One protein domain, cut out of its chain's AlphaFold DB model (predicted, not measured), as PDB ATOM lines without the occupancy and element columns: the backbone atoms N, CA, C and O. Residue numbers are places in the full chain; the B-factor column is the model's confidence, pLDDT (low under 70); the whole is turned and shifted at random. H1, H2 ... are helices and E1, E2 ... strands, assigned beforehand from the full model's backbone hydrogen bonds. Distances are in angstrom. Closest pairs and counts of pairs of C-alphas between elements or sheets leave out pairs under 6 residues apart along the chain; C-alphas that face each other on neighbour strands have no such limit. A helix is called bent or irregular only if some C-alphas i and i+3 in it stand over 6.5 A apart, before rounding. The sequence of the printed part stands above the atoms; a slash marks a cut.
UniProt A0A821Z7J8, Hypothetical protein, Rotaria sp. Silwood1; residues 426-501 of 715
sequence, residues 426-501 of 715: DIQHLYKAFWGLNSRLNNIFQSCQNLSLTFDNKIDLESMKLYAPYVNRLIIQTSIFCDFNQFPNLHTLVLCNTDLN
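This is residues 426 to 501 of the 715 residues of the protein "Hypothetical protein" of Rotaria sp. Silwood1 (UniProt A0A821Z7J8). A small three-stranded parallel sheet, order E1 E2 E3, forms one body with H3 and the loop 477 to 491, while H1 and H2 reach beyond the strands' first residues. Residues 436 to 441 stick out there. The printed part has 76 residues, three helices and three strands, ordered H1 H2 E1 H3 E2 E3, class mixed; it is compact, radius of gyration of the C-alphas 12.5 A, spanning 40 by 23 by 17 A.

Find C-alpha 427 at (172.177, 251.388, 222.095); H1 runs to 434. Then come H2, 439 to 447, E1, 452 to 455, H3, 461 to 470, 15.2 A long, E2, 473 to 476, and E3, 492 to 495, ending at (156.643, 257.651, 217.063).

H1 touches H3, about perpendicular at 89 degrees, closest C-alphas Tyr 431 and Tyr 467, 7.1 A. H2 is apart from E2 and E3. E1, H3, E2 make a strand-helix-strand unit, parallel neighbours joined through a helix, its crossover right-handed. See N 453 and O 473, 2.8 A, and N 474 and O 492, 2.9 A, within hydrogen-bond range. Every O i to N i+4 pair is within range in H1 and H2; irregular H3, C-alphas 466 and 469 7.5 A apart, has 1 of 6, and 4 of 7 i+3 pairs.

The printed part has no cut; E2 to E3 is a long link; residues 498 to 500 are under pLDDT 70.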
ATOM      1  N   ASP A 426     171.682 249.581 217.647       87.69
ATOM      2  CA  ASP A 426     170.833 250.088 218.726       87.69
ATOM      3  C   ASP A 426     171.568 250.074 220.080       87.69
ATOM      4  O   ASP A 426     172.242 249.096 220.428       87.69
ATOM      5  N   ILE A 427     171.422 251.149 220.859       90.12
ATOM      6  CA  ILE A 427     172.177 251.388 222.095       90.12
ATOM      7  C   ILE A 427     172.049 250.243 223.108       90.12
ATOM      8  O   ILE A 427     173.018 249.947 223.806       90.12
ATOM      9  N   GLN A 428     170.914 249.534 223.148       90.06
ATOM     10  CA  GLN A 428     170.739 248.397 224.057       90.06
ATOM     11  C   GLN A 428     171.724 247.256 223.753       90.06
ATOM     12  O   GLN A 428     172.150 246.544 224.661       90.06
ATOM     13  N   HIS A 429     172.086 247.073 222.479       89.88
ATOM     14  CA  HIS A 429     173.028 246.054 222.024       89.88
ATOM     15  C   HIS A 429     174.466 246.545 222.183       89.88
ATOM     16  O   HIS A 429     175.308 245.784 222.647       89.88
ATOM     17  N   LEU A 430     174.733 247.826 221.896       89.19
ATOM     18  CA  LEU A 430     176.030 248.452 222.170       89.19
ATOM     19  C   LEU A 430     176.396 248.384 223.658       89.19
ATOM     20  O   LEU A 430     177.517 248.009 223.993       89.19
ATOM     21  N   TYR A 431     175.449 248.685 224.549       89.38
ATOM     22  CA  TYR A 431     175.652 248.597 225.993       89.38
ATOM     23  C   TYR A 431     175.948 247.151 226.417       89.38
ATOM     24  O   TYR A 431     176.977 246.894 227.035       89.38
ATOM     25  N   LYS A 432     175.112 246.185 226.002       88.88
ATOM     26  CA  LYS A 432     175.307 244.749 226.294       88.88
ATOM     27  C   LYS A 432     176.621 244.177 225.732       88.88
ATOM     28  O   LYS A 432     177.139 243.224 226.306       88.88
ATOM     29  N   ALA A 433     177.138 244.716 224.625       88.19
ATOM     30  CA  ALA A 433     178.334 244.208 223.949       88.19
ATOM     31  C   ALA A 433     179.647 244.885 224.378       88.19
ATOM     32  O   ALA A 433     180.677 244.217 224.402       88.19
ATOM     33  N   PHE A 434     179.638 246.189 224.684       85.06
ATOM     34  CA  PHE A 434     180.865 246.979 224.866       85.06
ATOM     35  C   PHE A 434     181.020 247.630 226.243       85.06
ATOM     36  O   PHE A 434     182.149 247.953 226.624       85.06
ATOM     37  N   TRP A 435     179.936 247.830 226.997       85.81
ATOM     38  CA  TRP A 435     180.024 248.510 228.288       85.81
ATOM     39  C   TRP A 435     180.742 247.647 229.328       85.81
ATOM     40  O   TRP A 435     180.436 246.474 229.520       85.81
ATOM     41  N   GLY A 436     181.712 248.246 230.015       85.56
ATOM     42  CA  GLY A 436     182.507 247.577 231.044       85.56
ATOM     43  C   GLY A 436     183.684 246.750 230.519       85.56
ATOM     44  O   GLY A 436     184.501 246.335 231.336       85.56
ATOM     45  N   LEU A 437     183.838 246.564 229.198       86.50
ATOM     46  CA  LEU A 437     184.991 245.842 228.635       86.50
ATOM     47  C   LEU A 437     186.320 246.548 228.940       86.50
ATOM     48  O   LEU A 437     187.282 245.912 229.362       86.50
ATOM     49  N   ASN A 438     186.384 247.864 228.718       86.81
ATOM     50  CA  ASN A 438     187.502 248.713 229.130       86.81
ATOM     51  C   ASN A 438     187.096 250.198 229.145       86.81
ATOM     52  O   ASN A 438     186.094 250.605 228.552       86.81
ATOM     53  N   SER A 439     187.903 251.031 229.806       88.88
ATOM     54  CA  SER A 439     187.653 252.473 229.939       88.88
ATOM     55  C   SER A 439     187.644 253.226 228.605       88.88
ATOM     56  O   SER A 439     186.890 254.183 228.463       88.88
ATOM     57  N   ARG A 440     188.423 252.796 227.602       90.00
ATOM     58  CA  ARG A 440     188.436 253.431 226.275       90.00
ATOM     59  C   ARG A 440     187.093 253.254 225.562       90.00
ATOM     60  O   ARG A 440     186.554 254.237 225.067       90.00
ATOM     61  N   LEU A 441     186.545 252.038 225.536       87.00
ATOM     62  CA  LEU A 441     185.241 251.760 224.924       87.00
ATOM     63  C   LEU A 441     184.102 252.468 225.667       87.00
ATOM     64  O   LEU A 441     183.246 253.062 225.017       87.00
ATOM     65  N   ASN A 442     184.141 252.500 227.004       88.12
ATOM     66  CA  ASN A 442     183.185 253.276 227.800       88.12
ATOM     67  C   ASN A 442     183.242 254.774 227.449       88.12
ATOM     68  O   ASN A 442     182.200 255.383 227.222       88.12
ATOM     69  N   ASN A 443     184.439 255.362 227.345       88.88
ATOM     70  CA  ASN A 443     184.600 256.775 226.991       88.88
ATOM     71  C   ASN A 443     184.109 257.076 225.564       88.88
ATOM     72  O   ASN A 443     183.485 258.112 225.350       88.88
ATOM     73  N   ILE A 444     184.354 256.182 224.596       88.06
ATOM     74  CA  ILE A 444     183.838 256.315 223.221       88.06
ATOM     75  C   ILE A 444     182.305 256.275 223.230       88.06
ATOM     76  O   ILE A 444     181.679 257.175 222.679       88.06
ATOM     77  N   PHE A 445     181.706 255.291 223.908       86.50
ATOM     78  CA  PHE A 445     180.251 255.160 224.051       86.50
ATOM     79  C   PHE A 445     179.621 256.425 224.656       86.50
ATOM     80  O   PHE A 445     178.667 256.957 224.100       86.50
ATOM     81  N   GLN A 446     180.198 256.963 225.737       84.56
ATOM     82  CA  GLN A 446     179.744 258.208 226.377       84.56
ATOM     83  C   GLN A 446     179.932 259.462 225.500       84.56
ATOM     84  O   GLN A 446     179.280 260.473 225.744       84.56
ATOM     85  N   SER A 447     180.817 259.409 224.497       86.38
ATOM     86  CA  SER A 447     181.124 260.529 223.592       86.38
ATOM     87  C   SER A 447     180.329 260.497 222.280       86.38
ATOM     88  O   SER A 447     180.429 261.427 221.479       86.38
ATOM     89  N   CYS A 448     179.556 259.439 222.020       83.75
ATOM     90  CA  CYS A 448     178.726 259.335 220.822       83.75
ATOM     91  C   CYS A 448     177.548 260.323 220.864       83.75
ATOM     92  O   CYS A 448     176.800 260.367 221.833       83.75
ATOM     93  N   GLN A 449     177.350 261.070 219.772       78.00
ATOM     94  CA  GLN A 449     176.285 262.083 219.637       78.00
ATOM     95  C   GLN A 449     175.049 261.598 218.856       78.00
ATOM     96  O   GLN A 449     174.097 262.352 218.680       78.00
ATOM     97  N   ASN A 450     175.070 260.355 218.363       79.69
ATOM     98  CA  ASN A 450     174.045 259.782 217.482       79.69
ATOM     99  C   ASN A 450     173.542 258.408 217.971       79.69
ATOM    100  O   ASN A 450     173.167 257.565 217.155       79.69
ATOM    101  N   LEU A 451     173.557 258.140 219.283       89.69
ATOM    102  CA  LEU A 451     173.078 256.854 219.800       89.69
ATOM    103  C   LEU A 451     171.552 256.761 219.689       89.69
ATOM    104  O   LEU A 451     170.817 257.630 220.172       89.69
ATOM    105  N   SER A 452     171.087 255.681 219.057       91.25
ATOM    106  CA  SER A 452     169.670 255.411 218.806       91.25
ATOM    107  C   SER A 452     169.147 254.312 219.731       91.25
ATOM    108  O   SER A 452     169.782 253.267 219.856       91.25
ATOM    109  N   LEU A 453     167.972 254.530 220.326       92.88
ATOM    110  CA  LEU A 453     167.199 253.540 221.074       92.88
ATOM    111  C   LEU A 453     165.858 253.277 220.389       92.88
ATOM    112  O   LEU A 453     165.091 254.201 220.120       92.88
ATOM    113  N   THR A 454     165.558 252.004 220.176       91.31
ATOM    114  CA  THR A 454     164.269 251.499 219.716       91.31
ATOM    115  C   THR A 454     163.520 250.934 220.917       91.31
ATOM    116  O   THR A 454     163.861 249.875 221.441       91.31
ATOM    117  N   PHE A 455     162.517 251.673 221.383       89.56
ATOM    118  CA  PHE A 455     161.666 251.316 222.510       89.56
ATOM    119  C   PHE A 455     160.510 250.442 221.991       89.56
ATOM    120  O   PHE A 455     159.600 250.936 221.317       89.56
ATOM    121  N   ASP A 456     160.579 249.135 222.260       87.31
ATOM    122  CA  ASP A 456     159.629 248.109 221.805       87.31
ATOM    123  C   ASP A 456     159.070 247.270 222.978       87.31
ATOM    124  O   ASP A 456     159.355 247.524 224.146       87.31
ATOM    125  N   ASN A 457     158.269 246.244 222.676       84.56
ATOM    126  CA  ASN A 457     157.688 245.338 223.683       84.56
ATOM    127  C   ASN A 457     158.701 244.416 224.398       84.56
ATOM    128  O   ASN A 457     158.289 243.621 225.243       84.56
ATOM    129  N   LYS A 458     159.990 244.453 224.043       84.94
ATOM    130  CA  LYS A 458     161.047 243.583 224.584       84.94
ATOM    131  C   LYS A 458     162.041 244.345 225.465       84.94
ATOM    132  O   LYS A 458     162.982 243.730 225.970       84.94
ATOM    133  N   ILE A 459     161.878 245.662 225.618       84.69
ATOM    134  CA  ILE A 459     162.840 246.490 226.343       84.69
ATOM    135  C   ILE A 459     162.836 246.189 227.847       84.69
ATOM    136  O   ILE A 459     161.797 246.141 228.504       84.69
ATOM    137  N   ASP A 460     164.032 246.005 228.400       86.50
ATOM    138  CA  ASP A 460     164.244 245.895 229.839       86.50
ATOM    139  C   ASP A 460     164.367 247.297 230.450       86.50
ATOM    140  O   ASP A 460     165.383 247.979 230.295       86.50
ATOM    141  N   LEU A 461     163.310 247.711 231.149       86.81
ATOM    142  CA  LEU A 461     163.193 249.024 231.782       86.81
ATOM    143  C   LEU A 461     164.200 249.250 232.923       86.81
ATOM    144  O   LEU A 461     164.457 250.404 233.261       86.81
ATOM    145  N   GLU A 462     164.789 248.201 233.511       86.50
ATOM    146  CA  GLU A 462     165.814 248.368 234.548       86.50
ATOM    147  C   GLU A 462     167.191 248.647 233.939       86.50
ATOM    148  O   GLU A 462     167.819 249.641 234.310       86.50
ATOM    149  N   SER A 463     167.652 247.861 232.953       86.50
ATOM    150  CA  SER A 463     168.911 248.195 232.267       86.50
ATOM    151  C   SER A 463     168.816 249.465 231.419       86.50
ATOM    152  O   SER A 463     169.832 250.144 231.272       86.50
ATOM    153  N   MET A 464     167.628 249.846 230.926       91.31
ATOM    154  CA  MET A 464     167.436 251.090 230.163       91.31
ATOM    155  C   MET A 464     167.959 252.325 230.904       91.31
ATOM    156  O   MET A 464     168.653 253.147 230.307       91.31
ATOM    157  N   LYS A 465     167.721 252.420 232.218       90.88
ATOM    158  CA  LYS A 465     168.163 253.540 233.073       90.88
ATOM    159  C   LYS A 465     169.681 253.764 233.045       90.88
ATOM    160  O   LYS A 465     170.142 254.870 233.310       90.88
ATOM    161  N   LEU A 466     170.459 252.726 232.724       90.25
ATOM    162  CA  LEU A 466     171.924 252.761 232.697       90.25
ATOM    163  C   LEU A 466     172.483 253.423 231.425       90.25
ATOM    164  O   LEU A 466     173.604 253.930 231.451       90.25
ATOM    165  N   TYR A 467     171.716 253.427 230.327       91.25
ATOM    166  CA  TYR A 467     172.131 253.999 229.039       91.25
ATOM    167  C   TYR A 467     171.214 255.104 228.490       91.25
ATOM    168  O   TYR A 467     171.646 255.851 227.612       91.25
ATOM    169  N   ALA A 468     170.004 255.278 229.034       93.44
ATOM    170  CA  ALA A 468     169.068 256.348 228.673       93.44
ATOM    171  C   ALA A 468     169.692 257.766 228.635       93.44
ATOM    172  O   ALA A 468     169.452 258.475 227.653       93.44
ATOM    173  N   PRO A 469     170.584 258.174 229.570       93.12
ATOM    174  CA  PRO A 469     171.215 259.497 229.523       93.12
ATOM    175  C   PRO A 469     172.051 259.788 228.266       93.12
ATOM    176  O   PRO A 469     172.283 260.956 227.959       93.12
ATOM    177  N   TYR A 470     172.500 258.759 227.538       91.81
ATOM    178  CA  TYR A 470     173.311 258.900 226.320       91.81
ATOM    179  C   TYR A 470     172.488 258.769 225.028       91.81
ATOM    180  O   TYR A 470     173.045 258.868 223.941       91.81
ATOM    181  N   VAL A 471     171.172 258.538 225.113       93.31
ATOM    182  CA  VAL A 471     170.305 258.415 223.931       93.31
ATOM    183  C   VAL A 471     170.082 259.786 223.304       93.31
ATOM    184  O   VAL A 471     169.550 260.695 223.939       93.31
ATOM    185  N   ASN A 472     170.431 259.912 222.024       93.06
ATOM    186  CA  ASN A 472     170.195 261.125 221.238       93.06
ATOM    187  C   ASN A 472     169.001 260.970 220.292       93.06
ATOM    188  O   ASN A 472     168.395 261.966 219.888       93.06
ATOM    189  N   ARG A 473     168.645 259.722 219.960       93.94
ATOM    190  CA  ARG A 473     167.537 259.369 219.075       93.94
ATOM    191  C   ARG A 473     166.664 258.274 219.683       93.94
ATOM    192  O   ARG A 473     167.155 257.186 219.954       93.94
ATOM    193  N   LEU A 474     165.372 258.537 219.841       94.06
ATOM    194  CA  LEU A 474     164.393 257.611 220.411       94.06
ATOM    195  C   LEU A 474     163.323 257.266 219.366       94.06
ATOM    196  O   LEU A 474     162.722 258.159 218.772       94.06
ATOM    197  N   ILE A 475     163.091 255.972 219.145       91.50
ATOM    198  CA  ILE A 475     162.005 255.445 218.311       91.50
ATOM    199  C   ILE A 475     161.020 254.710 219.220       91.50
ATOM    200  O   ILE A 475     161.381 253.702 219.821       91.50
ATOM    201  N   ILE A 476     159.776 255.172 219.297       90.00
ATOM    202  CA  ILE A 476     158.700 254.517 220.045       90.00
ATOM    203  C   ILE A 476     157.922 253.598 219.098       90.00
ATOM    204  O   ILE A 476     157.199 254.074 218.225       90.00
ATOM    205  N   GLN A 477     158.063 252.280 219.262       86.81
ATOM    206  CA  GLN A 477     157.340 251.263 218.478       86.81
ATOM    207  C   GLN A 477     156.224 250.560 219.269       86.81
ATOM    208  O   GLN A 477     155.440 249.800 218.699       86.81
ATOM    209  N   THR A 478     156.119 250.815 220.573       83.44
ATOM    210  CA  THR A 478     155.119 250.226 221.477       83.44
ATOM    211  C   THR A 478     154.182 251.280 222.072       83.44
ATOM    212  O   THR A 478     154.501 252.466 222.111       83.44
ATOM    213  N   SER A 479     153.023 250.826 222.547       81.81
ATOM    214  CA  SER A 479     152.084 251.568 223.388       81.81
ATOM    215  C   SER A 479     152.488 251.652 224.868       81.81
ATOM    216  O   SER A 479     151.870 252.403 225.629       81.81
ATOM    217  N   ILE A 480     153.515 250.900 225.288       85.00
ATOM    218  CA  ILE A 480     154.087 250.974 226.639       85.00
ATOM    219  C   ILE A 480     154.544 252.414 226.921       85.00
ATOM    220  O   ILE A 480     155.137 253.087 226.072       85.00
ATOM    221  N   PHE A 481     154.258 252.884 228.135       88.75
ATOM    222  CA  PHE A 481     154.665 254.204 228.596       88.75
ATOM    223  C   PHE A 481     156.194 254.301 228.702       88.75
ATOM    224  O   PHE A 481     156.840 253.477 229.351       88.75
ATOM    225  N   CYS A 482     156.757 255.326 228.073       90.25
ATOM    226  CA  CYS A 482     158.178 255.634 228.036       90.25
ATOM    227  C   CYS A 482     158.386 256.995 228.706       90.25
ATOM    228  O   CYS A 482     157.918 258.003 228.189       90.25
ATOM    229  N   ASP A 483     159.051 257.036 229.859       91.62
ATOM    230  CA  ASP A 483     159.298 258.279 230.602       91.62
ATOM    231  C   ASP A 483     160.387 259.114 229.912       91.62
ATOM    232  O   ASP A 483     161.571 258.766 229.940       91.62
ATOM    233  N   PHE A 484     159.991 260.220 229.279       93.75
ATOM    234  CA  PHE A 484     160.897 261.029 228.461       93.75
ATOM    235  C   PHE A 484     161.935 261.806 229.286       93.75
ATOM    236  O   PHE A 484     162.988 262.157 228.754       93.75
ATOM    237  N   ASN A 485     161.713 261.986 230.595       93.44
ATOM    238  CA  ASN A 485     162.667 262.645 231.495       93.44
ATOM    239  C   ASN A 485     163.996 261.870 231.626       93.44
ATOM    240  O   ASN A 485     165.002 262.427 232.067       93.44
ATOM    241  N   GLN A 486     164.026 260.590 231.233       94.00
ATOM    242  CA  GLN A 486     165.220 259.738 231.291       94.00
ATOM    243  C   GLN A 486     166.204 259.990 230.132       94.00
ATOM    244  O   GLN A 486     167.328 259.487 230.174       94.00
ATOM    245  N   PHE A 487     165.822 260.795 229.130       94.62
ATOM    246  CA  PHE A 487     166.615 261.076 227.926       94.62
ATOM    247  C   PHE A 487     166.952 262.583 227.786       94.62
ATOM    248  O   PHE A 487     166.562 263.220 226.806       94.62
ATOM    249  N   PRO A 488     167.703 263.199 228.724       92.56
ATOM    250  CA  PRO A 488     167.992 264.645 228.716       92.56
ATOM    251  C   PRO A 488     168.764 265.134 227.472       92.56
ATOM    252  O   PRO A 488     168.712 266.314 227.122       92.56
ATOM    253  N   ASN A 489     169.465 264.226 226.786       91.44
ATOM    254  CA  ASN A 489     170.230 264.495 225.566       91.44
ATOM    255  C   ASN A 489     169.472 264.112 224.277       91.44
ATOM    256  O   ASN A 489     170.098 263.929 223.227       91.44
ATOM    257  N   LEU A 490     168.141 263.981 224.338       95.19
ATOM    258  CA  LEU A 490     167.299 263.626 223.199       95.19
ATOM    259  C   LEU A 490     167.187 264.779 222.189       95.19
ATOM    260  O   LEU A 490     166.686 265.857 222.503       95.19
ATOM    261  N   HIS A 491     167.608 264.512 220.953       94.44
ATOM    262  CA  HIS A 491     167.530 265.438 219.822       94.44
ATOM    263  C   HIS A 491     166.556 264.953 218.736       94.44
ATOM    264  O   HIS A 491     166.025 265.756 217.978       94.44
ATOM    265  N   THR A 492     166.307 263.645 218.633       95.62
ATOM    266  CA  THR A 492     165.439 263.047 217.607       95.62
ATOM    267  C   THR A 492     164.391 262.141 218.242       95.62
ATOM    268  O   THR A 492     164.749 261.133 218.843       95.62
ATOM    269  N   LEU A 493     163.107 262.441 218.048       94.69
ATOM    270  CA  LEU A 493     161.991 261.606 218.497       94.69
ATOM    271  C   LEU A 493     161.168 261.115 217.299       94.69
ATOM    272  O   LEU A 493     160.769 261.899 216.437       94.69
ATOM    273  N   VAL A 494     160.908 259.809 217.251       91.56
ATOM    274  CA  VAL A 494     160.086 259.160 216.223       91.56
ATOM    275  C   VAL A 494     159.021 258.299 216.899       91.56
ATOM    276  O   VAL A 494     159.357 257.492 217.763       91.56
ATOM    277  N   LEU A 495     157.752 258.439 216.512       89.31
ATOM    278  CA  LEU A 495     156.643 257.651 217.063       89.31
ATOM    279  C   LEU A 495     155.969 256.829 215.962       89.31
ATOM    280  O   LEU A 495     155.411 257.387 215.023       89.31
ATOM    281  N   CYS A 496     156.008 255.503 216.099       84.69
ATOM    282  CA  CYS A 496     155.489 254.528 215.133       84.69
ATOM    283  C   CYS A 496     154.264 253.750 215.655       84.69
ATOM    284  O   CYS A 496     153.838 252.789 215.019       84.69
ATOM    285  N   ASN A 497     153.734 254.105 216.830       76.44
ATOM    286  CA  ASN A 497     152.581 253.453 217.455       76.44
ATOM    287  C   ASN A 497     151.572 254.499 217.977       76.44
ATOM    288  O   ASN A 497     151.959 255.610 218.336       76.44
ATOM    289  N   THR A 498     150.282 254.160 217.961       56.91
ATOM    290  CA  THR A 498     149.148 255.097 218.057       56.91
ATOM    291  C   THR A 498     148.742 255.491 219.473       56.91
ATOM    292  O   THR A 498     148.044 256.492 219.644       56.91
ATOM    293  N   ASP A 499     149.123 254.711 220.482       61.84
ATOM    294  CA  ASP A 499     148.560 254.873 221.822       61.84
ATOM    295  C   ASP A 499     149.078 256.146 222.502       61.84
ATOM    296  O   ASP A 499     150.274 256.343 222.728       61.84
ATOM    297  N   LEU A 500     148.127 257.012 222.858       64.31
ATOM    298  CA  LEU A 500     148.353 258.403 223.258       64.31
ATOM    299  C   LEU A 500     149.170 258.581 224.551       64.31
ATOM    300  O   LEU A 500     149.525 259.708 224.878       64.31
ATOM    301  N   ASN A 501     149.503 257.501 225.263       74.94
ATOM    302  CA  ASN A 501     150.195 257.482 226.561       74.94
ATOM    303  C   ASN A 501     151.468 258.345 226.599       74.94
ATOM    304  O   ASN A 501     151.761 258.974 227.613       74.94
TER     305      ASN A 501